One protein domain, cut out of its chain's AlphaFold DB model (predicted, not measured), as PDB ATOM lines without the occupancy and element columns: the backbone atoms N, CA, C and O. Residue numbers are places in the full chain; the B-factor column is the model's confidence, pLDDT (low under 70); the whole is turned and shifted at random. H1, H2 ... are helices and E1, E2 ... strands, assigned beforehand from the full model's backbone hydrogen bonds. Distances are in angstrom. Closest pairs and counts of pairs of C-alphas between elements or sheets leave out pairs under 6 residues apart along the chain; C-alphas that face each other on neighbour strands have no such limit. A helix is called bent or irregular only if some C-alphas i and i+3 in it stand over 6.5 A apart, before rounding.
ATOM      1  N   TYR A 615     -43.600 -43.369 -40.892       83.38
ATOM      2  CA  TYR A 615     -43.601 -42.578 -39.669       83.38
ATOM      3  C   TYR A 615     -43.209 -41.131 -39.966       83.38
ATOM      4  O   TYR A 615     -42.587 -40.829 -40.990       83.38
ATOM      5  N   ILE A 616     -43.596 -40.221 -39.075       86.56
ATOM      6  CA  ILE A 616     -43.278 -38.797 -39.192       86.56
ATOM      7  C   ILE A 616     -41.808 -38.584 -38.815       86.56
ATOM      8  O   ILE A 616     -41.348 -39.044 -37.773       86.56
ATOM      9  N   LEU A 617     -41.064 -37.887 -39.675       81.00
ATOM     10  CA  LEU A 617     -39.711 -37.415 -39.375       81.00
ATOM     11  C   LEU A 617     -39.705 -35.986 -38.854       81.00
ATOM     12  O   LEU A 617     -38.859 -35.682 -38.021       81.00
ATOM     13  N   LYS A 618     -40.631 -35.149 -39.330       86.75
ATOM     14  CA  LYS A 618     -40.918 -33.827 -38.773       86.75
ATOM     15  C   LYS A 618     -42.350 -33.415 -39.078       86.75
ATOM     16  O   LYS A 618     -42.864 -33.736 -40.152       86.75
ATOM     17  N   LEU A 619     -42.969 -32.708 -38.144       88.06
ATOM     18  CA  LEU A 619     -44.234 -32.003 -38.329       88.06
ATOM     19  C   LEU A 619     -44.044 -30.594 -37.776       88.06
ATOM     20  O   LEU A 619     -43.681 -30.470 -36.611       88.06
ATOM     21  N   ASP A 620     -44.292 -29.577 -38.597       82.69
ATOM     22  CA  ASP A 620     -44.055 -28.162 -38.285       82.69
ATOM     23  C   ASP A 620     -45.188 -27.272 -38.827       82.69
ATOM     24  O   ASP A 620     -45.817 -27.590 -39.839       82.69
ATOM     25  N   ASN A 621     -45.403 -26.112 -38.199       83.44
ATOM     26  CA  ASN A 621     -46.270 -25.056 -38.732       83.44
ATOM     27  C   ASN A 621     -45.473 -24.124 -39.652       83.44
ATOM     28  O   ASN A 621     -44.404 -23.635 -39.276       83.44
ATOM     29  N   ILE A 622     -46.005 -23.851 -40.843       85.12
ATOM     30  CA  ILE A 622     -45.313 -23.130 -41.916       85.12
ATOM     31  C   ILE A 622     -46.206 -22.062 -42.551       85.12
ATOM     32  O   ILE A 622     -47.435 -22.114 -42.443       85.12
ATOM     33  N   PHE A 623     -45.588 -21.147 -43.295       87.31
ATOM     34  CA  PHE A 623     -46.271 -20.341 -44.299       87.31
ATOM     35  C   PHE A 623     -46.002 -20.871 -45.712       87.31
ATOM     36  O   PHE A 623     -44.923 -21.387 -46.006       87.31
ATOM     37  N   LYS A 624     -47.006 -20.744 -46.584       90.00
ATOM     38  CA  LYS A 624     -46.996 -21.214 -47.972       90.00
ATOM     39  C   LYS A 624     -47.590 -20.153 -48.907       90.00
ATOM     40  O   LYS A 624     -48.744 -19.776 -48.730       90.00
ATOM     41  N   SER A 625     -46.863 -19.782 -49.957       89.94
ATOM     42  CA  SER A 625     -47.341 -18.920 -51.058       89.94
ATOM     43  C   SER A 625     -47.134 -19.613 -52.412       89.94
ATOM     44  O   SER A 625     -46.334 -20.545 -52.514       89.94
ATOM     45  N   GLU A 626     -47.831 -19.199 -53.476       89.31
ATOM     46  CA  GLU A 626     -47.752 -19.862 -54.792       89.31
ATOM     47  C   GLU A 626     -47.703 -18.870 -55.970       89.31
ATOM     48  O   GLU A 626     -48.448 -17.893 -55.999       89.31
ATOM     49  N   LEU A 627     -46.881 -19.155 -56.989       85.69
ATOM     50  CA  LEU A 627     -46.827 -18.411 -58.258       85.69
ATOM     51  C   LEU A 627     -46.940 -19.357 -59.468       85.69
ATOM     52  O   LEU A 627     -46.430 -20.479 -59.426       85.69
ATOM     53  N   PRO A 628     -47.538 -18.926 -60.593       78.12
ATOM     54  CA  PRO A 628     -47.384 -19.624 -61.864       78.12
ATOM     55  C   PRO A 628     -45.956 -19.429 -62.402       78.12
ATOM     56  O   PRO A 628     -45.445 -18.317 -62.441       78.12
ATOM     57  N   HIS A 629     -45.327 -20.490 -62.903       61.59
ATOM     58  CA  HIS A 629     -43.932 -20.515 -63.385       61.59
ATOM     59  C   HIS A 629     -43.667 -19.662 -64.658       61.59
ATOM     60  O   HIS A 629     -42.541 -19.570 -65.129       61.59
ATOM     61  N   LYS A 630     -44.683 -18.989 -65.222       57.09
ATOM     62  CA  LYS A 630     -44.589 -18.187 -66.466       57.09
ATOM     63  C   LYS A 630     -44.221 -16.701 -66.264       57.09
ATOM     64  O   LYS A 630     -44.472 -15.897 -67.156       57.09
ATOM     65  N   VAL A 631     -43.652 -16.307 -65.122       53.72
ATOM     66  CA  VAL A 631     -43.344 -14.888 -64.845       53.72
ATOM     67  C   VAL A 631     -41.950 -14.493 -65.359       53.72
ATOM     68  O   VAL A 631     -40.937 -14.926 -64.823       53.72
ATOM     69  N   ASN A 632     -41.920 -13.644 -66.393       50.97
ATOM     70  CA  ASN A 632     -40.803 -12.774 -66.810       50.97
ATOM     71  C   ASN A 632     -39.390 -13.378 -67.002       50.97
ATOM     72  O   ASN A 632     -38.390 -12.646 -66.960       50.97
ATOM     73  N   ILE A 633     -39.280 -14.671 -67.315       50.66
ATOM     74  CA  ILE A 633     -38.047 -15.252 -67.874       50.66
ATOM     75  C   ILE A 633     -37.891 -14.764 -69.337       50.66
ATOM     76  O   ILE A 633     -38.816 -14.967 -70.129       50.66
ATOM     77  N   ASP A 646     -29.843 -18.695 -59.094       65.88
ATOM     78  CA  ASP A 646     -29.965 -17.684 -58.042       65.88
ATOM     79  C   ASP A 646     -30.280 -16.282 -58.601       65.88
ATOM     80  O   ASP A 646     -30.961 -15.503 -57.938       65.88
ATOM     81  N   VAL A 647     -29.847 -15.954 -59.828       68.06
ATOM     82  CA  VAL A 647     -30.106 -14.654 -60.476       68.06
ATOM     83  C   VAL A 647     -31.554 -14.578 -60.963       68.06
ATOM     84  O   VAL A 647     -32.228 -13.563 -60.767       68.06
ATOM     85  N   ILE A 648     -32.063 -15.661 -61.552       70.06
ATOM     86  CA  ILE A 648     -33.467 -15.781 -61.959       70.06
ATOM     87  C   ILE A 648     -34.385 -15.810 -60.724       70.06
ATOM     88  O   ILE A 648     -35.429 -15.162 -60.736       70.06
ATOM     89  N   LEU A 649     -33.997 -16.495 -59.643       74.12
ATOM     90  CA  LEU A 649     -34.763 -16.547 -58.391       74.12
ATOM     91  C   LEU A 649     -34.804 -15.186 -57.680       74.12
ATOM     92  O   LEU A 649     -35.897 -14.743 -57.332       74.12
ATOM     93  N   ASN A 650     -33.665 -14.487 -57.564       75.88
ATOM     94  CA  ASN A 650     -33.603 -13.092 -57.097       75.88
ATOM     95  C   ASN A 650     -34.603 -12.218 -57.869       75.88
ATOM     96  O   ASN A 650     -35.425 -11.524 -57.272       75.88
ATOM     97  N   LYS A 651     -34.578 -12.299 -59.208       76.25
ATOM     98  CA  LYS A 651     -35.484 -11.538 -60.076       76.25
ATOM     99  C   LYS A 651     -36.957 -11.903 -59.842       76.25
ATOM    100  O   LYS A 651     -37.778 -11.007 -59.671       76.25
ATOM    101  N   ILE A 652     -37.300 -13.194 -59.814       78.75
ATOM    102  CA  ILE A 652     -38.677 -13.662 -59.584       78.75
ATOM    103  C   ILE A 652     -39.195 -13.169 -58.229       78.75
ATOM    104  O   ILE A 652     -40.326 -12.693 -58.152       78.75
ATOM    105  N   ILE A 653     -38.388 -13.247 -57.172       81.25
ATOM    106  CA  ILE A 653     -38.803 -12.854 -55.821       81.25
ATOM    107  C   ILE A 653     -38.937 -11.336 -55.717       81.25
ATOM    108  O   ILE A 653     -39.966 -10.869 -55.236       81.25
ATOM    109  N   ALA A 654     -37.983 -10.563 -56.245       78.88
ATOM    110  CA  ALA A 654     -38.072  -9.104 -56.284       78.88
ATOM    111  C   ALA A 654     -39.306  -8.613 -57.068       78.88
ATOM    112  O   ALA A 654     -40.057  -7.777 -56.568       78.88
ATOM    113  N   GLU A 655     -39.580  -9.177 -58.251       80.69
ATOM    114  CA  GLU A 655     -40.742  -8.800 -59.075       80.69
ATOM    115  C   GLU A 655     -42.094  -9.262 -58.491       80.69
ATOM    116  O   GLU A 655     -43.133  -8.725 -58.871       80.69
ATOM    117  N   ASN A 656     -42.117 -10.238 -57.570       81.19
ATOM    118  CA  ASN A 656     -43.359 -10.815 -57.031       81.19
ATOM    119  C   ASN A 656     -43.523 -10.670 -55.505       81.19
ATOM    120  O   ASN A 656     -44.506 -11.177 -54.964       81.19
ATOM    121  N   TYR A 657     -42.627  -9.973 -54.798       79.25
ATOM    122  CA  TYR A 657     -42.591  -9.911 -53.326       79.25
ATOM    123  C   TYR A 657     -43.935  -9.523 -52.684       79.25
ATOM    124  O   TYR A 657     -44.404 -10.178 -51.749       79.25
ATOM    125  N   ALA A 658     -44.606  -8.500 -53.225       75.94
ATOM    126  CA  ALA A 658     -45.914  -8.052 -52.742       75.94
ATOM    127  C   ALA A 658     -47.001  -9.133 -52.896       75.94
ATOM    128  O   ALA A 658     -47.863  -9.287 -52.032       75.94
ATOM    129  N   ARG A 659     -46.934  -9.933 -53.969       78.38
ATOM    130  CA  ARG A 659     -47.840 -11.061 -54.197       78.38
ATOM    131  C   ARG A 659     -47.508 -12.248 -53.293       78.38
ATOM    132  O   ARG A 659     -48.417 -12.811 -52.697       78.38
ATOM    133  N   LEU A 660     -46.226 -12.588 -53.141       82.06
ATOM    134  CA  LEU A 660     -45.760 -13.644 -52.233       82.06
ATOM    135  C   LEU A 660     -46.130 -13.365 -50.770       82.06
ATOM    136  O   LEU A 660     -46.372 -14.308 -50.021       82.06
ATOM    137  N   SER A 661     -46.214 -12.089 -50.389       76.88
ATOM    138  CA  SER A 661     -46.627 -11.639 -49.053       76.88
ATOM    139  C   SER A 661     -48.145 -11.678 -48.837       76.88
ATOM    140  O   SER A 661     -48.590 -11.886 -47.714       76.88
ATOM    141  N   ARG A 662     -48.940 -11.475 -49.899       76.25
ATOM    142  CA  ARG A 662     -50.412 -11.429 -49.846       76.25
ATOM    143  C   ARG A 662     -51.064 -12.798 -50.049       76.25
ATOM    144  O   ARG A 662     -52.024 -13.123 -49.365       76.25
ATOM    145  N   ASP A 663     -50.557 -13.604 -50.979       74.94
ATOM    146  CA  ASP A 663     -51.112 -14.918 -51.338       74.94
ATOM    147  C   ASP A 663     -50.644 -16.018 -50.337       74.94
ATOM    148  O   ASP A 663     -50.424 -17.169 -50.721       74.94
ATOM    149  N   LEU A 664     -50.434 -15.643 -49.065       81.25
ATOM    150  CA  LEU A 664     -49.696 -16.383 -48.034       81.25
ATOM    151  C   LEU A 664     -50.649 -17.128 -47.080       81.25
ATOM    152  O   LEU A 664     -51.472 -16.522 -46.399       81.25
ATOM    153  N   LYS A 665     -50.526 -18.457 -47.018       84.25
ATOM    154  CA  LYS A 665     -51.385 -19.366 -46.240       84.25
ATOM    155  C   LYS A 665     -50.646 -19.992 -45.061       84.25
ATOM    156  O   LYS A 665     -49.506 -20.426 -45.212       84.25
ATOM    157  N   SER A 666     -51.329 -20.140 -43.926       82.50
ATOM    158  CA  SER A 666     -50.884 -20.989 -42.811       82.50
ATOM    159  C   SER A 666     -51.083 -22.469 -43.155       82.50
ATOM    160  O   SER A 666     -52.157 -22.863 -43.620       82.50
ATOM    161  N   CYS A 667     -50.068 -23.306 -42.943       84.00
ATOM    162  CA  CYS A 667     -50.126 -24.741 -43.234       84.00
ATOM    163  C   CYS A 667     -49.401 -25.577 -42.172       84.00
ATOM    164  O   CYS A 667     -48.450 -25.103 -41.554       84.00
ATOM    165  N   ILE A 668     -49.777 -26.851 -42.038       84.94
ATOM    166  CA  ILE A 668     -48.931 -27.865 -41.392       84.94
ATOM    167  C   ILE A 668     -48.112 -28.563 -42.479       84.94
ATOM    168  O   ILE A 668     -48.677 -29.100 -43.435       84.94
ATOM    169  N   LEU A 669     -46.790 -28.579 -42.325       88.19
ATOM    170  CA  LEU A 669     -45.869 -29.384 -43.123       88.19
ATOM    171  C   LEU A 669     -45.553 -30.675 -42.375       88.19
ATOM    172  O   LEU A 669     -45.057 -30.633 -41.253       88.19
ATOM    173  N   ILE A 670     -45.767 -31.818 -43.024       88.31
ATOM    174  CA  ILE A 670     -45.329 -33.125 -42.524       88.31
ATOM    175  C   ILE A 670     -44.313 -33.710 -43.490       88.31
ATOM    176  O   ILE A 670     -44.606 -33.856 -44.676       88.31
ATOM    177  N   ILE A 671     -43.143 -34.081 -42.978       88.06
ATOM    178  CA  ILE A 671     -42.091 -34.785 -43.713       88.06
ATOM    179  C   ILE A 671     -42.044 -36.217 -43.181       88.06
ATOM    180  O   ILE A 671     -41.795 -36.434 -41.994       88.06
ATOM    181  N   THR A 672     -42.292 -37.202 -44.044       89.56
ATOM    182  CA  THR A 672     -42.378 -38.617 -43.644       89.56
ATOM    183  C   THR A 672     -41.102 -39.403 -43.940       89.56
ATOM    184  O   THR A 672     -40.293 -39.026 -44.792       89.56
ATOM    185  N   SER A 673     -40.945 -40.561 -43.295       84.50
ATOM    186  CA  SER A 673     -39.852 -41.508 -43.555       84.50
ATOM    187  C   SER A 673     -39.844 -42.097 -44.971       84.50
ATOM    188  O   SER A 673     -38.825 -42.648 -45.383       84.50
ATOM    189  N   MET A 674     -40.922 -41.914 -45.746       78.94
ATOM    190  CA  MET A 674     -41.007 -42.289 -47.165       78.94
ATOM    191  C   MET A 674     -40.893 -41.091 -48.128       78.94
ATOM    192  O   MET A 674     -41.253 -41.193 -49.301       78.94
ATOM    193  N   ALA A 675     -40.359 -39.958 -47.654       78.38
ATOM    194  CA  ALA A 675     -40.077 -38.751 -48.441       78.38
ATOM    195  C   ALA A 675     -41.304 -38.143 -49.159       78.38
ATOM    196  O   ALA A 675     -41.187 -37.550 -50.242       78.38
ATOM    197  N   ARG A 676     -42.479 -38.263 -48.527       86.88
ATOM    198  CA  ARG A 676     -43.661 -37.443 -48.815       86.88
ATOM    199  C   ARG A 676     -43.561 -36.159 -47.989       86.88
ATOM    200  O   ARG A 676     -43.277 -36.218 -46.793       86.88
ATOM    201  N   LEU A 677     -43.812 -35.017 -48.625       87.44
ATOM    202  CA  LEU A 677     -44.318 -33.831 -47.942       87.44
ATOM    203  C   LEU A 677     -45.836 -33.914 -48.009       87.44
ATOM    204  O   LEU A 677     -46.387 -34.048 -49.103       87.44
ATOM    205  N   LEU A 678     -46.501 -33.808 -46.868       88.50
ATOM    206  CA  LEU A 678     -47.937 -33.564 -46.804       88.50
ATOM    207  C   LEU A 678     -48.112 -32.144 -46.271       88.50
ATOM    208  O   LEU A 678     -47.801 -31.882 -45.110       88.50
ATOM    209  N   ILE A 679     -48.537 -31.224 -47.138       89.19
ATOM    210  CA  ILE A 679     -48.782 -29.825 -46.775       89.19
ATOM    211  C   ILE A 679     -50.289 -29.643 -46.629       89.19
ATOM    212  O   ILE A 679     -51.012 -29.589 -47.625       89.19
ATOM    213  N   PHE A 680     -50.755 -29.584 -45.387       86.06
ATOM    214  CA  PHE A 680     -52.156 -29.364 -45.053       86.06
ATOM    215  C   PHE A 680     -52.400 -27.860 -44.929       86.06
ATOM    216  O   PHE A 680     -51.877 -27.224 -44.014       86.06
ATOM    217  N   GLU A 681     -53.176 -27.282 -45.843       86.19
ATOM    218  CA  GLU A 681     -53.619 -25.890 -45.741       86.19
ATOM    219  C   GLU A 681     -54.703 -25.802 -44.656       86.19
ATOM    220  O   GLU A 681     -55.676 -26.559 -44.676       86.19
ATOM    221  N   LEU A 682     -54.525 -24.909 -43.680       79.56
ATOM    222  CA  LEU A 682     -55.492 -24.720 -42.595       79.56
ATOM    223  C   LEU A 682     -56.700 -23.914 -43.097       79.56
ATOM    224  O   LEU A 682     -56.559 -23.069 -43.986       79.56
ATOM    225  N   ASN A 683     -57.889 -24.157 -42.541       69.94
ATOM    226  CA  ASN A 683     -59.032 -23.265 -42.753       69.94
ATOM    227  C   ASN A 683     -58.841 -21.965 -41.954       69.94
ATOM    228  O   ASN A 683     -58.603 -22.005 -40.748       69.94
ATOM    229  N   SER A 684     -58.966 -20.814 -42.624       57.94
ATOM    230  CA  SER A 684     -58.820 -19.474 -42.025       57.94
ATOM    231  C   SER A 684     -59.834 -19.187 -40.918       57.94
ATOM    232  O   SER A 684     -59.557 -18.414 -40.004       57.94
ATOM    233  N   ASP A 685     -60.991 -19.836 -41.001       51.25
ATOM    234  CA  ASP A 685     -62.182 -19.481 -40.231       51.25
ATOM    235  C   ASP A 685     -62.311 -20.332 -38.949       51.25
ATOM    236  O   ASP A 685     -63.228 -20.146 -38.148       51.25
ATOM    237  N   PHE A 702     -61.223 -29.081 -40.634       62.22
ATOM    238  CA  PHE A 702     -60.050 -28.354 -40.126       62.22
ATOM    239  C   PHE A 702     -59.032 -27.967 -41.220       62.22
ATOM    240  O   PHE A 702     -58.352 -26.944 -41.117       62.22
ATOM    241  N   TYR A 703     -58.957 -28.756 -42.297       71.56
ATOM    242  CA  TYR A 703     -58.035 -28.550 -43.419       71.56
ATOM    243  C   TYR A 703     -58.805 -28.193 -44.698       71.56
ATOM    244  O   TYR A 703     -59.692 -28.939 -45.105       71.56
ATOM    245  N   SER A 704     -58.438 -27.093 -45.360       73.50
ATOM    246  CA  SER A 704     -59.043 -26.673 -46.637       73.50
ATOM    247  C   SER A 704     -58.571 -27.525 -47.816       73.50
ATOM    248  O   SER A 704     -59.313 -27.759 -48.770       73.50
ATOM    249  N   ASN A 705     -57.313 -27.966 -47.777       80.81
ATOM    250  CA  ASN A 705     -56.627 -28.616 -48.888       80.81
ATOM    251  C   ASN A 705     -55.421 -29.417 -48.367       80.81
ATOM    252  O   ASN A 705     -54.821 -29.056 -47.355       80.81
ATOM    253  N   VAL A 706     -55.037 -30.490 -49.062       81.94
ATOM    254  CA  VAL A 706     -53.875 -31.321 -48.704       81.94
ATOM    255  C   VAL A 706     -53.027 -31.567 -49.944       81.94
ATOM    256  O   VAL A 706     -53.401 -32.339 -50.826       81.94
ATOM    257  N   VAL A 707     -51.862 -30.926 -50.007       83.62
ATOM    258  CA  VAL A 707     -50.920 -31.073 -51.120       83.62
ATOM    259  C   VAL A 707     -49.881 -32.136 -50.762       83.62
ATOM    260  O   VAL A 707     -48.962 -31.878 -49.985       83.62
ATOM    261  N   GLU A 708     -50.015 -33.335 -51.335       86.19
ATOM    262  CA  GLU A 708     -48.972 -34.365 -51.276       86.19
ATOM    263  C   GLU A 708     -47.911 -34.122 -52.360       86.19
ATOM    264  O   GLU A 708     -48.206 -34.139 -53.555       86.19
ATOM    265  N   ILE A 709     -46.654 -33.949 -51.946       81.06
ATOM    266  CA  ILE A 709     -45.501 -33.784 -52.837       81.06
ATOM    267  C   ILE A 709     -44.480 -34.876 -52.516       81.06
ATOM    268  O   ILE A 709     -43.847 -34.875 -51.463       81.06
ATOM    269  N   ARG A 710     -44.292 -35.824 -53.439       77.00
ATOM    270  CA  ARG A 710     -43.252 -36.862 -53.327       77.00
ATOM    271  C   ARG A 710     -41.931 -36.331 -53.866       77.00
ATOM    272  O   ARG A 710     -41.815 -36.103 -55.067       77.00
ATOM    273  N   LEU A 711     -40.910 -36.226 -53.013       65.62
ATOM    274  CA  LEU A 711     -39.556 -35.773 -53.393       65.62
ATOM    275  C   LEU A 711     -38.836 -36.714 -54.374       65.62
ATOM    276  O   LEU A 711     -37.772 -36.394 -54.901       65.62
ATOM    277  N   THR A 712     -39.389 -37.904 -54.595       63.59
ATOM    278  CA  THR A 712     -38.921 -38.881 -55.584       63.59
ATOM    279  C   THR A 712     -39.439 -38.594 -57.002       63.59
ATOM    280  O   THR A 712     -38.932 -39.185 -57.958       63.59
ATOM    281  N   ASN A 713     -40.408 -37.683 -57.168       64.44
ATOM    282  CA  ASN A 713     -40.945 -37.272 -58.465       64.44
ATOM    283  C   ASN A 713     -39.949 -36.360 -59.206       64.44
ATOM    284  O   ASN A 713     -39.605 -35.283 -58.731       64.44
ATOM    285  N   LYS A 714     -39.520 -36.765 -60.409       50.53
ATOM    286  CA  LYS A 714     -38.528 -36.027 -61.219       50.53
ATOM    287  C   LYS A 714     -39.003 -34.673 -61.756       50.53
ATOM    288  O   LYS A 714     -38.181 -33.928 -62.270       50.53
ATOM    289  N   ASN A 715     -40.295 -34.369 -61.649       61.09
ATOM    290  CA  ASN A 715     -40.887 -33.105 -62.098       61.09
ATOM    291  C   ASN A 715     -41.086 -32.112 -60.933       61.09
ATOM    292  O   ASN A 715     -41.873 -31.173 -61.050       61.09
ATOM    293  N   VAL A 716     -40.409 -32.368 -59.807       63.28
ATOM    294  CA  VAL A 716     -40.328 -31.509 -58.624       63.28
ATOM    295  C   VAL A 716     -38.864 -31.117 -58.433       63.28
ATOM    296  O   VAL A 716     -38.059 -31.935 -57.981       63.28
ATOM    297  N   SER A 717     -38.507 -29.880 -58.773       65.06
ATOM    298  CA  SER A 717     -37.235 -29.288 -58.339       65.06
ATOM    299  C   SER A 717     -37.440 -28.595 -56.992       65.06
ATOM    300  O   SER A 717     -38.551 -28.184 -56.656       65.06
ATOM    301  N   MET A 718     -36.371 -28.454 -56.212       66.12
ATOM    302  CA  MET A 718     -36.396 -27.730 -54.943       66.12
ATOM    303  C   MET A 718     -35.183 -26.810 -54.877       66.12
ATOM    304  O   MET A 718     -34.053 -27.282 -55.017       66.12
ATOM    305  N   TYR A 719     -35.438 -25.524 -54.672       71.94
ATOM    306  CA  TYR A 719     -34.438 -24.471 -54.577       71.94
ATOM    307  C   TYR A 719     -34.447 -23.884 -53.165       71.94
ATOM    308  O   TYR A 719     -35.485 -23.792 -52.514       71.94
ATOM    309  N   ASP A 720     -33.265 -23.515 -52.701       72.62
ATOM    310  CA  ASP A 720     -32.987 -22.959 -51.381       72.62
ATOM    311  C   ASP A 720     -32.553 -21.512 -51.621       72.62
ATOM    312  O   ASP A 720     -31.425 -21.263 -52.050       72.62
ATOM    313  N   TYR A 721     -33.506 -20.589 -51.465       76.38
ATOM    314  CA  TYR A 721     -33.288 -19.158 -51.633       76.38
ATOM    315  C   TYR A 721     -33.152 -18.533 -50.248       76.38
ATOM    316  O   TYR A 721     -34.153 -18.315 -49.565       76.38
ATOM    317  N   GLU A 722     -31.906 -18.289 -49.835       72.06
ATOM    318  CA  GLU A 722     -31.557 -17.634 -48.563       72.06
ATOM    319  C   GLU A 722     -32.247 -18.278 -47.336       72.06
ATOM    320  O   GLU A 722     -32.502 -17.601 -46.343       72.06
ATOM    321  N   PHE A 723     -32.601 -19.571 -47.414       71.00
ATOM    322  CA  PHE A 723     -33.514 -20.206 -46.465       71.00
ATOM    323  C   PHE A 723     -32.786 -20.602 -45.180       71.00
ATOM    324  O   PHE A 723     -32.120 -21.639 -45.112       71.00
ATOM    325  N   ASP A 724     -32.962 -19.787 -44.143       72.88
ATOM    326  CA  ASP A 724     -32.525 -20.092 -42.787       72.88
ATOM    327  C   ASP A 724     -33.752 -20.276 -41.886       72.88
ATOM    328  O   ASP A 724     -34.475 -19.340 -41.535       72.88
ATOM    329  N   GLU A 725     -33.988 -21.529 -41.512       67.50
ATOM    330  CA  GLU A 725     -35.123 -21.959 -40.698       67.50
ATOM    331  C   GLU A 725     -35.065 -21.433 -39.254       67.50
ATOM    332  O   GLU A 725     -36.115 -21.248 -38.632       67.50
ATOM    333  N   ALA A 726     -33.859 -21.160 -38.736       69.00
ATOM    334  CA  ALA A 726     -33.618 -20.699 -37.372       69.00
ATOM    335  C   ALA A 726     -33.726 -19.171 -37.253       69.00
ATOM    336  O   ALA A 726     -34.344 -18.674 -36.308       69.00
ATOM    337  N   LEU A 727     -33.198 -18.428 -38.233       70.75
ATOM    338  CA  LEU A 727     -33.436 -16.985 -38.387       70.75
ATOM    339  C   LEU A 727     -34.875 -16.691 -38.853       70.75
ATOM    340  O   LEU A 727     -35.418 -15.622 -38.566       70.75
ATOM    341  N   LYS A 728     -35.516 -17.679 -39.494       73.25
ATOM    342  CA  LYS A 728     -36.850 -17.627 -40.111       73.25
ATOM    343  C   LYS A 728     -36.912 -16.653 -41.287       73.25
ATOM    344  O   LYS A 728     -37.825 -15.822 -41.372       73.25
ATOM    345  N   GLU A 729     -35.931 -16.776 -42.174       75.88
ATOM    346  CA  GLU A 729     -35.714 -15.929 -43.349       75.88
ATOM    347  C   GLU A 729     -35.590 -16.780 -44.630       75.88
ATOM    348  O   GLU A 729     -35.433 -18.002 -44.571       75.88
ATOM    349  N   GLY A 730     -35.736 -16.139 -45.795       78.25
ATOM    350  CA  GLY A 730     -35.713 -16.802 -47.104       78.25
ATOM    351  C   GLY A 730     -36.929 -17.685 -47.424       78.25
ATOM    352  O   GLY A 730     -37.979 -17.620 -46.778       78.25
ATOM    353  N   TYR A 731     -36.783 -18.508 -48.468       81.94
ATOM    354  CA  TYR A 731     -37.812 -19.421 -48.968       81.94
ATOM    355  C   TYR A 731     -37.225 -20.764 -49.423       81.94
ATOM    356  O   TYR A 731     -36.287 -20.817 -50.221       81.94
ATOM    357  N   LEU A 732     -37.874 -21.858 -49.021       81.69
ATOM    358  CA  LEU A 732     -37.709 -23.168 -49.644       81.69
ATOM    359  C   LEU A 732     -38.719 -23.289 -50.795       81.69
ATOM    360  O   LEU A 732     -39.930 -23.343 -50.573       81.69
ATOM    361  N   ILE A 733     -38.231 -23.286 -52.036       83.62
ATOM    362  CA  ILE A 733     -39.049 -23.109 -53.244       83.62
ATOM    363  C   ILE A 733     -39.183 -24.438 -53.986       83.62
ATOM    364  O   ILE A 733     -38.201 -24.983 -54.486       83.62
ATOM    365  N   LEU A 734     -40.406 -24.948 -54.108       80.44
ATOM    366  CA  LEU A 734     -40.738 -26.159 -54.856       80.44
ATOM    367  C   LEU A 734     -41.261 -25.797 -56.250       80.44
ATOM    368  O   LEU A 734     -42.339 -25.223 -56.399       80.44
ATOM    369  N   GLU A 735     -40.509 -26.170 -57.279       81.50
ATOM    370  CA  GLU A 735     -40.891 -26.026 -58.682       81.50
ATOM    371  C   GLU A 735     -41.566 -27.309 -59.164       81.50
ATOM    372  O   GLU A 735     -40.927 -28.334 -59.394       81.50
ATOM    373  N   LEU A 736     -42.882 -27.238 -59.339       79.06
ATOM    374  CA  LEU A 736     -43.710 -28.304 -59.887       79.06
ATOM    375  C   LEU A 736     -43.797 -28.105 -61.405       79.06
ATOM    376  O   LEU A 736     -44.771 -27.546 -61.914       79.06
ATOM    377  N   VAL A 737     -42.754 -28.541 -62.119       66.00
ATOM    378  CA  VAL A 737     -42.529 -28.282 -63.557       66.00
ATOM    379  C   VAL A 737     -43.764 -28.637 -64.394       66.00
ATOM    380  O   VAL A 737     -44.277 -27.798 -65.132       66.00
ATOM    381  N   ASN A 738     -44.315 -29.842 -64.211       67.31
ATOM    382  CA  ASN A 738     -45.485 -30.319 -64.965       67.31
ATOM    383  C   ASN A 738     -46.786 -29.567 -64.643       67.31
ATOM    384  O   ASN A 738     -47.726 -29.621 -65.429       67.31
ATOM    385  N   LEU A 739     -46.855 -28.889 -63.494       71.19
ATOM    386  CA  LEU A 739     -47.994 -28.057 -63.099       71.19
ATOM    387  C   LEU A 739     -47.746 -26.569 -63.398       71.19
ATOM    388  O   LEU A 739     -48.596 -25.741 -63.080       71.19
ATOM    389  N   ASN A 740     -46.592 -26.223 -63.991       75.88
ATOM    390  CA  ASN A 740     -46.157 -24.853 -64.262       75.88
ATOM    391  C   ASN A 740     -46.323 -23.957 -63.012       75.88
ATOM    392  O   ASN A 740     -46.888 -22.862 -63.075       75.88
ATOM    393  N   LYS A 741     -45.867 -24.444 -61.850       82.06
ATOM    394  CA  LYS A 741     -46.147 -23.834 -60.542       82.06
ATOM    395  C   LYS A 741     -44.902 -23.780 -59.661       82.06
ATOM    396  O   LYS A 741     -44.181 -24.766 -59.558       82.06
ATOM    397  N   LEU A 742     -44.692 -22.650 -58.998       86.25
ATOM    398  CA  LEU A 742     -43.733 -22.476 -57.913       86.25
ATOM    399  C   LEU A 742     -44.504 -22.377 -56.595       86.25
ATOM    400  O   LEU A 742     -45.477 -21.626 -56.507       86.25
ATOM    401  N   ILE A 743     -44.077 -23.119 -55.579       88.50
ATOM    402  CA  ILE A 743     -44.596 -23.031 -54.210       88.50
ATOM    403  C   ILE A 743     -43.456 -22.563 -53.310       88.50
ATOM    404  O   ILE A 743     -42.396 -23.176 -53.295       88.50
ATOM    405  N   PHE A 744     -43.679 -21.491 -52.561       91.19
ATOM    406  CA  PHE A 744     -42.711 -20.866 -51.669       91.19
ATOM    407  C   PHE A 744     -43.094 -21.219 -50.234       91.19
ATOM    408  O   PHE A 744     -44.185 -20.859 -49.795       91.19
ATOM    409  N   LEU A 745     -42.231 -21.945 -49.524       88.94
ATOM    410  CA  LEU A 745     -42.418 -22.304 -48.118       88.94
ATOM    411  C   LEU A 745     -41.483 -21.455 -47.248       88.94
ATOM    412  O   LEU A 745     -40.306 -21.317 -47.581       88.94
ATOM    413  N   SER A 746     -41.976 -20.913 -46.135       85.62
ATOM    414  CA  SER A 746     -41.158 -20.156 -45.176       85.62
ATOM    415  C   SER A 746     -41.577 -20.411 -43.727       85.62
ATOM    416  O   SER A 746     -42.732 -20.738 -43.434       85.62
ATOM    417  N   SER A 747     -40.617 -20.311 -42.806       81.12
ATOM    418  CA  SER A 747     -40.829 -20.607 -41.386       81.12
ATOM    419  C   SER A 747     -41.788 -19.617 -40.721       81.12
ATOM    420  O   SER A 747     -41.825 -18.432 -41.053       81.12
ATOM    421  N   TYR A 748     -42.543 -20.088 -39.726       70.44
ATOM    422  CA  TYR A 748     -43.554 -19.284 -39.034       70.44
ATOM    423  C   TYR A 748     -42.919 -18.148 -38.199       70.44
ATOM    424  O   TYR A 748     -42.460 -18.354 -37.066       70.44
ATOM    425  N   ASN A 749     -42.853 -16.947 -38.785       62.66
ATOM    426  CA  ASN A 749     -42.178 -15.759 -38.252       62.66
ATOM    427  C   ASN A 749     -43.188 -14.691 -37.791       62.66
ATOM    428  O   ASN A 749     -44.044 -14.254 -38.561       62.66
ATOM    429  N   SER A 750     -43.051 -14.219 -36.547       48.81
ATOM    430  CA  SER A 750     -43.927 -13.203 -35.945       48.81
ATOM    431  C   SER A 750     -43.957 -11.881 -36.722       48.81
ATOM    432  O   SER A 750     -44.993 -11.221 -36.752       48.81
ATOM    433  N   LYS A 751     -42.857 -11.507 -37.397       47.19
ATOM    434  CA  LYS A 751     -42.792 -10.299 -38.244       47.19
ATOM    435  C   LYS A 751     -43.719 -10.393 -39.467       47.19
ATOM    436  O   LYS A 751     -44.230  -9.373 -39.925       47.19
ATOM    437  N   THR A 752     -43.961 -11.602 -39.978       50.66
ATOM    438  CA  THR A 752     -44.829 -11.853 -41.142       50.66
ATOM    439  C   THR A 752     -46.308 -11.739 -40.775       50.66
ATOM    440  O   THR A 752     -47.080 -11.171 -41.544       50.66
ATOM    441  N   ILE A 753     -46.692 -12.192 -39.574       48.53
ATOM    442  CA  ILE A 753     -48.077 -12.142 -39.063       48.53
ATOM    443  C   ILE A 753     -48.623 -10.704 -39.110       48.53
ATOM    444  O   ILE A 753     -49.703 -10.466 -39.646       48.53
ATOM    445  N   VAL A 754     -47.828  -9.737 -38.633       45.16
ATOM    446  CA  VAL A 754     -48.194  -8.309 -38.580       45.16
ATOM    447  C   VAL A 754     -48.382  -7.691 -39.974       45.16
ATOM    448  O   VAL A 754     -49.181  -6.773 -40.129       45.16
ATOM    449  N   ARG A 755     -47.683  -8.191 -41.005       41.91
ATOM    450  CA  ARG A 755     -47.800  -7.689 -42.390       41.91
ATOM    451  C   ARG A 755     -48.878  -8.392 -43.222       41.91
ATOM    452  O   ARG A 755     -49.359  -7.799 -44.180       41.91
ATOM    453  N   GLY A 756     -49.236  -9.632 -42.887       43.47
ATOM    454  CA  GLY A 756     -50.194 -10.439 -43.655       43.47
ATOM    455  C   GLY A 756     -51.664 -10.275 -43.252       43.47
ATOM    456  O   GLY A 756     -52.531 -10.798 -43.943       43.47
ATOM    457  N   GLY A 757     -51.964  -9.605 -42.132       41.28
ATOM    458  CA  GLY A 757     -53.336  -9.494 -41.604       41.28
ATOM    459  C   GLY A 757     -53.916 -10.813 -41.066       41.28
ATOM    460  O   GLY A 757     -55.122 -10.922 -40.855       41.28
ATOM    461  N   ILE A 758     -53.073 -11.827 -40.850       46.03
ATOM    462  CA  ILE A 758     -53.487 -13.166 -40.415       46.03
ATOM    463  C   ILE A 758     -53.689 -13.158 -38.896       46.03
ATOM    464  O   ILE A 758     -52.742 -12.941 -38.141       46.03
ATOM    465  N   ASN A 759     -54.916 -13.426 -38.439       42.75
ATOM    466  CA  ASN A 759     -55.249 -13.446 -37.013       42.75
ATOM    467  C   ASN A 759     -54.392 -14.462 -36.233       42.75
ATOM    468  O   ASN A 759     -54.362 -15.656 -36.533       42.75
ATOM    469  N   SER A 760     -53.735 -13.990 -35.172       43.03
ATOM    470  CA  SER A 760     -52.681 -14.699 -34.429       43.03
ATOM    471  C   SER A 760     -53.139 -15.889 -33.569       43.03
ATOM    472  O   SER A 760     -52.320 -16.492 -32.874       43.03
ATOM    473  N   ASN A 761     -54.429 -16.233 -33.587       38.72
ATOM    474  CA  ASN A 761     -55.036 -17.184 -32.648       38.72
ATOM    475  C   ASN A 761     -54.894 -18.658 -33.065       38.72
ATOM    476  O   ASN A 761     -55.197 -19.549 -32.274       38.72
ATOM    477  N   VAL A 762     -54.382 -18.941 -34.268       44.47
ATOM    478  CA  VAL A 762     -54.172 -20.307 -34.786       44.47
ATOM    479  C   VAL A 762     -52.880 -20.920 -34.206       44.47
ATOM    480  O   VAL A 762     -51.954 -21.298 -34.919       44.47
ATOM    481  N   ARG A 763     -52.798 -21.024 -32.868       44.47
ATOM    482  CA  ARG A 763     -51.746 -21.776 -32.153       44.47
ATOM    483  C   ARG A 763     -52.015 -23.282 -32.233       44.47
ATOM    484  O   ARG A 763     -52.383 -23.925 -31.252       44.47
ATOM    485  N   VAL A 764     -51.806 -23.857 -33.412       49.22
ATOM    486  CA  VAL A 764     -51.897 -25.306 -33.628       49.22
ATOM    487  C   VAL A 764     -50.626 -25.958 -33.082       49.22
ATOM    488  O   VAL A 764     -49.618 -26.070 -33.769       49.22
ATOM    489  N   GLY A 765     -50.655 -26.338 -31.802       51.75
ATOM    490  CA  GLY A 765     -49.496 -26.798 -31.021       51.75
ATOM    491  C   GLY A 765     -48.892 -28.151 -31.418       51.75
ATOM    492  O   GLY A 765     -48.212 -28.764 -30.600       51.75
ATOM    493  N   PHE A 766     -49.137 -28.635 -32.635       59.53
ATOM    494  CA  PHE A 766     -48.522 -29.851 -33.152       59.53
ATOM    495  C   PHE A 766     -47.117 -29.527 -33.670       59.53
ATOM    496  O   PHE A 766     -46.953 -28.744 -34.606       59.53
ATOM    497  N   ALA A 767     -46.112 -30.145 -33.054       64.12
ATOM    498  CA  ALA A 767     -44.748 -30.193 -33.554       64.12
ATOM    499  C   ALA A 767     -44.166 -31.578 -33.247       64.12
ATOM    500  O   ALA A 767     -44.295 -32.061 -32.125       64.12
ATOM    501  N   VAL A 768     -43.532 -32.215 -34.231       72.06
ATOM    502  CA  VAL A 768     -42.853 -33.513 -34.066       72.06
ATOM    503  C   VAL A 768     -41.414 -33.342 -34.520       72.06
ATOM    504  O   VAL A 768     -41.186 -32.881 -35.636       72.06
ATOM    505  N   ASN A 769     -40.463 -33.715 -33.663       74.06
ATOM    506  CA  ASN A 769     -39.025 -33.475 -33.833       74.06
ATOM    507  C   ASN A 769     -38.697 -32.001 -34.196       74.06
ATOM    508  O   ASN A 769     -38.102 -31.730 -35.252       74.06
ATOM    509  N   PRO A 770     -39.122 -31.012 -33.376       73.25
ATOM    510  CA  PRO A 770     -38.833 -29.593 -33.607       73.25
ATOM    511  C   PRO A 770     -37.328 -29.292 -33.721       73.25
ATOM    512  O   PRO A 770     -36.955 -28.360 -34.425       73.25
ATOM    513  N   GLU A 771     -36.477 -30.092 -33.075       74.69
ATOM    514  CA  GLU A 771     -35.014 -29.978 -33.039       74.69
ATOM    515  C   GLU A 771     -34.282 -30.443 -34.312       74.69
ATOM    516  O   GLU A 771     -33.103 -30.136 -34.487       74.69
ATOM    517  N   ILE A 772     -34.953 -31.173 -35.209       68.19
ATOM    518  CA  ILE A 772     -34.420 -31.517 -36.536       68.19
ATOM    519  C   ILE A 772     -34.894 -30.446 -37.521       68.19
ATOM    520  O   ILE A 772     -36.075 -30.125 -37.521       68.19
ATOM    521  N   SER A 773     -34.031 -29.927 -38.399       79.38
ATOM    522  CA  SER A 773     -34.457 -28.961 -39.428       79.38
ATOM    523  C   SER A 773     -35.344 -29.606 -40.514       79.38
ATOM    524  O   SER A 773     -35.337 -30.831 -40.701       79.38
ATOM    525  N   TRP A 774     -36.096 -28.812 -41.282       77.00
ATOM    526  CA  TRP A 774     -36.807 -29.242 -42.494       77.00
ATOM    527  C   TRP A 774     -35.804 -29.880 -43.449       77.00
ATOM    528  O   TRP A 774     -35.982 -31.027 -43.852       77.00
ATOM    529  N   ILE A 775     -34.698 -29.189 -43.744       70.81
ATOM    530  CA  ILE A 775     -33.634 -29.681 -44.632       70.81
ATOM    531  C   ILE A 775     -33.059 -31.011 -44.124       70.81
ATOM    532  O   ILE A 775     -32.918 -31.965 -44.898       70.81
ATOM    533  N   ASP A 776     -32.800 -31.136 -42.823       75.81
ATOM    534  CA  ASP A 776     -32.297 -32.377 -42.241       75.81
ATOM    535  C   ASP A 776     -33.308 -33.513 -42.301       75.81
ATOM    536  O   ASP A 776     -32.899 -34.648 -42.556       75.81
ATOM    537  N   SER A 777     -34.594 -33.216 -42.126       73.31
ATOM    538  CA  SER A 777     -35.701 -34.174 -42.184       73.31
ATOM    539  C   SER A 777     -35.950 -34.664 -43.610       73.31
ATOM    540  O   SER A 777     -36.072 -35.868 -43.836       73.31
ATOM    541  N   LEU A 778     -35.928 -33.755 -44.590       69.94
ATOM    542  CA  LEU A 778     -36.013 -34.049 -46.026       69.94
ATOM    543  C   LEU A 778     -34.844 -34.946 -46.470       69.94
ATOM    544  O   LEU A 778     -35.025 -35.883 -47.249       69.94
ATOM    545  N   LEU A 779     -33.639 -34.699 -45.944       68.81
ATOM    546  CA  LEU A 779     -32.458 -35.519 -46.220       68.81
ATOM    547  C   LEU A 779     -32.478 -36.856 -45.454       68.81
ATOM    548  O   LEU A 779     -32.139 -37.879 -46.042       68.81
ATOM    549  N   LYS A 780     -32.964 -36.895 -44.205       72.06
ATOM    550  CA  LYS A 780     -33.161 -38.126 -43.411       72.06
ATOM    551  C   LYS A 780     -34.179 -39.062 -44.077       72.06
ATOM    552  O   LYS A 780     -33.901 -40.249 -44.220       72.06
ATOM    553  N   ALA A 781     -35.290 -38.523 -44.589       70.06
ATOM    554  CA  ALA A 781     -36.265 -39.252 -45.408       70.06
ATOM    555  C   ALA A 781     -35.611 -39.881 -46.646       70.06
ATOM    556  O   ALA A 781     -35.796 -41.056 -46.962       70.06
ATOM    557  N   LYS A 782     -34.790 -39.081 -47.333       62.09
ATOM    558  CA  LYS A 782     -34.057 -39.487 -48.530       62.09
ATOM    559  C   LYS A 782     -33.023 -40.576 -48.243       62.09
ATOM    560  O   LYS A 782     -32.810 -41.399 -49.126       62.09
ATOM    561  N   ASP A 783     -32.403 -40.579 -47.058       72.38
ATOM    562  CA  ASP A 783     -31.400 -41.556 -46.606       72.38
ATOM    563  C   ASP A 783     -32.016 -42.901 -46.178       72.38
ATOM    564  O   ASP A 783     -31.517 -43.954 -46.585       72.38
ATOM    565  N   ILE A 784     -33.143 -42.884 -45.456       75.75
ATOM    566  CA  ILE A 784     -33.903 -44.092 -45.073       75.75
ATOM    567  C   ILE A 784     -34.277 -44.918 -46.316       75.75
ATOM    568  O   ILE A 784     -33.999 -46.119 -46.379       75.75
ATOM    569  N   LEU A 785     -34.790 -44.254 -47.359       62.62
ATOM    570  CA  LEU A 785     -35.141 -44.880 -48.640       62.62
ATOM    571  C   LEU A 785     -33.948 -45.490 -49.408       62.62
ATOM    572  O   LEU A 785     -34.156 -46.289 -50.321       62.62
ATOM    573  N   ARG A 786     -32.692 -45.148 -49.074       63.12
ATOM    574  CA  ARG A 786     -31.494 -45.770 -49.687       63.12
ATOM    575  C   ARG A 786     -31.054 -47.014 -48.936       63.12
ATOM    576  O   ARG A 786     -30.557 -47.948 -49.552       63.12
ATOM    577  N   GLN A 787     -31.204 -47.016 -47.614       67.31
ATOM    578  CA  GLN A 787     -30.815 -48.144 -46.767       67.31
ATOM    579  C   GLN A 787     -31.761 -49.329 -46.998       67.31
ATOM    580  O   GLN A 787     -31.304 -50.440 -47.252       67.31
ATOM    581  N   GLN A 788     -33.071 -49.066 -47.071       64.31
ATOM    582  CA  GLN A 788     -34.080 -50.065 -47.453       64.31
ATOM    583  C   GLN A 788     -33.821 -50.668 -48.852       64.31
ATOM    584  O   GLN A 788     -34.024 -51.863 -49.062       64.31
ATOM    585  N   ALA A 789     -33.292 -49.872 -49.790       56.62
ATOM    586  CA  ALA A 789     -32.945 -50.308 -51.146       56.62
ATOM    587  C   ALA A 789     -31.604 -51.070 -51.268       56.62
ATOM    588  O   ALA A 789     -31.291 -51.566 -52.346       56.62
ATOM    589  N   LYS A 790     -30.796 -51.159 -50.199       51.62
ATOM    590  CA  LYS A 790     -29.534 -51.929 -50.186       51.62
ATOM    591  C   LYS A 790     -29.681 -53.334 -49.602       51.62
ATOM    592  O   LYS A 790     -28.909 -54.215 -49.961       51.62
TER     593      LYS A 790
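AT A GLANCE: This is residues 615 to 633, 646 to 685 and 702 to 790 of the 916 residues of the protein "Non-specific serine/threonine protein kinase" of Kuraishia capsulata CBS 1993 (UniProt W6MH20). One antiparallel sheet of seven strands is folded back on itself at E1, with its leaves E4 E3 E2 and E7 E6 E5 partly face to face. It curls round the first part of H3, residues 774 to 782, while H1 packs across the opposite face and H2 sits at the end of H1. The 148 printed residues hold three named helices and seven named strands, in the order E1 H1 E2 E3 E4 E5 E6 E7 H2 H3; the sheet's order is E4 E3 E2 E1 E7 E6 E5. The class is mixed, helices and strands. The whole is compact, with a radius of gyration of the C-alphas of 15.3 A and spans of 47 by 39 by 28 A.

IN THESE COORDINATES: E1, residues 616 to 628, begins with C-alpha 616 at (-43.278, -38.797, -39.192), is 30.0 A long and bends by 80 degrees at residue 621. H1, residues 646 to 662, is 22.9 A long; it has a kink of 65 degrees near residue 656 and is irregular, with C-alphas 655 and 658 8.2 A apart. E2, residues 665 to 672, is 21.4 A long, E3, residues 676 to 682, 18.5 A, and E4, residues 703 to 710, 19.6 A. E5, residues 716 to 724, is 21.0 A long and bends by 68 degrees at residue 721. E6, residues 729 to 736, is 22.1 A long, and E7, residues 741 to 747, 20.1 A. H2, residues 750 to 756, is 10.3 A long. H3, residues 774 to 787, is 20.3 A long and ends with C-alpha 787 at (-30.815, -48.144, -46.767).

HOW THE PARTS SIT: The sheet is twisted and is a folded sheet, one sheet bent back into two leaves that face each other: E4 E3 E2 face E7 E6 E5 with 13 pairs of C-alphas within 11 A, and E1 is the hinge. E1 is antiparallel to E2, with N 622 and O 667 at 2.8 A, and to E7, with N 625 and O 744 at 2.9 A. E2 and E3 form a hairpin, N 670 and O 678 being 2.9 A apart; E3 and E4 are antiparallel, with N 679 and O 707 at 3.0 A. E5 E6 E7 make a meander, each strand the antiparallel neighbour of the one before, and both its pairs are hairpins: N 719 and O 733 are 2.8 A apart, N 734 and O 743 2.8 A. The edge strands E4 and E5 are apart, only just, at 8.1 A. H1 is on the sheet at a height over the sheet of 9.1 A; its closest C-alphas to E1 are those of Leu 660 and Ser 625, 5.6 A apart. H3 is on the opposite face, and the sheet curls round it; the closest C-alphas of H3 and E1 are those of Ser 777 and Leu 617, 5.9 A apart. With residues 661 to 662 alone H1 only just touches H2, with 3 pairs of C-alphas within 8 A, the closest being Arg 662 and Gly 756 at 6.3 A. H3 is apart from H1 and from H2. Of the O i to N i+4 pairs, 11 of 13 are within hydrogen-bond range in H1, 9 of 10 in H3 and 1 of 3 in H2, where 3 of 4 O i to N i+3 pairs are.

THE WHOLE: The two C-alphas farthest apart, those of Gly 757 and Lys 790, are 49.4 A apart. Residues 634 to 645 are not printed, with 13.0 A from C-alpha 633 to C-alpha 646, nor are residues 686 to 701, with 9.1 A from C-alpha 685 to C-alpha 702. Of the links that are printed whole, H2 to H3 is long, residues 757 to 773, and the others are tight. Mean pLDDT of the printed part is 72.0; 52 residues are under 70, among them residues 749 to 767, and H2 has a mean of 47.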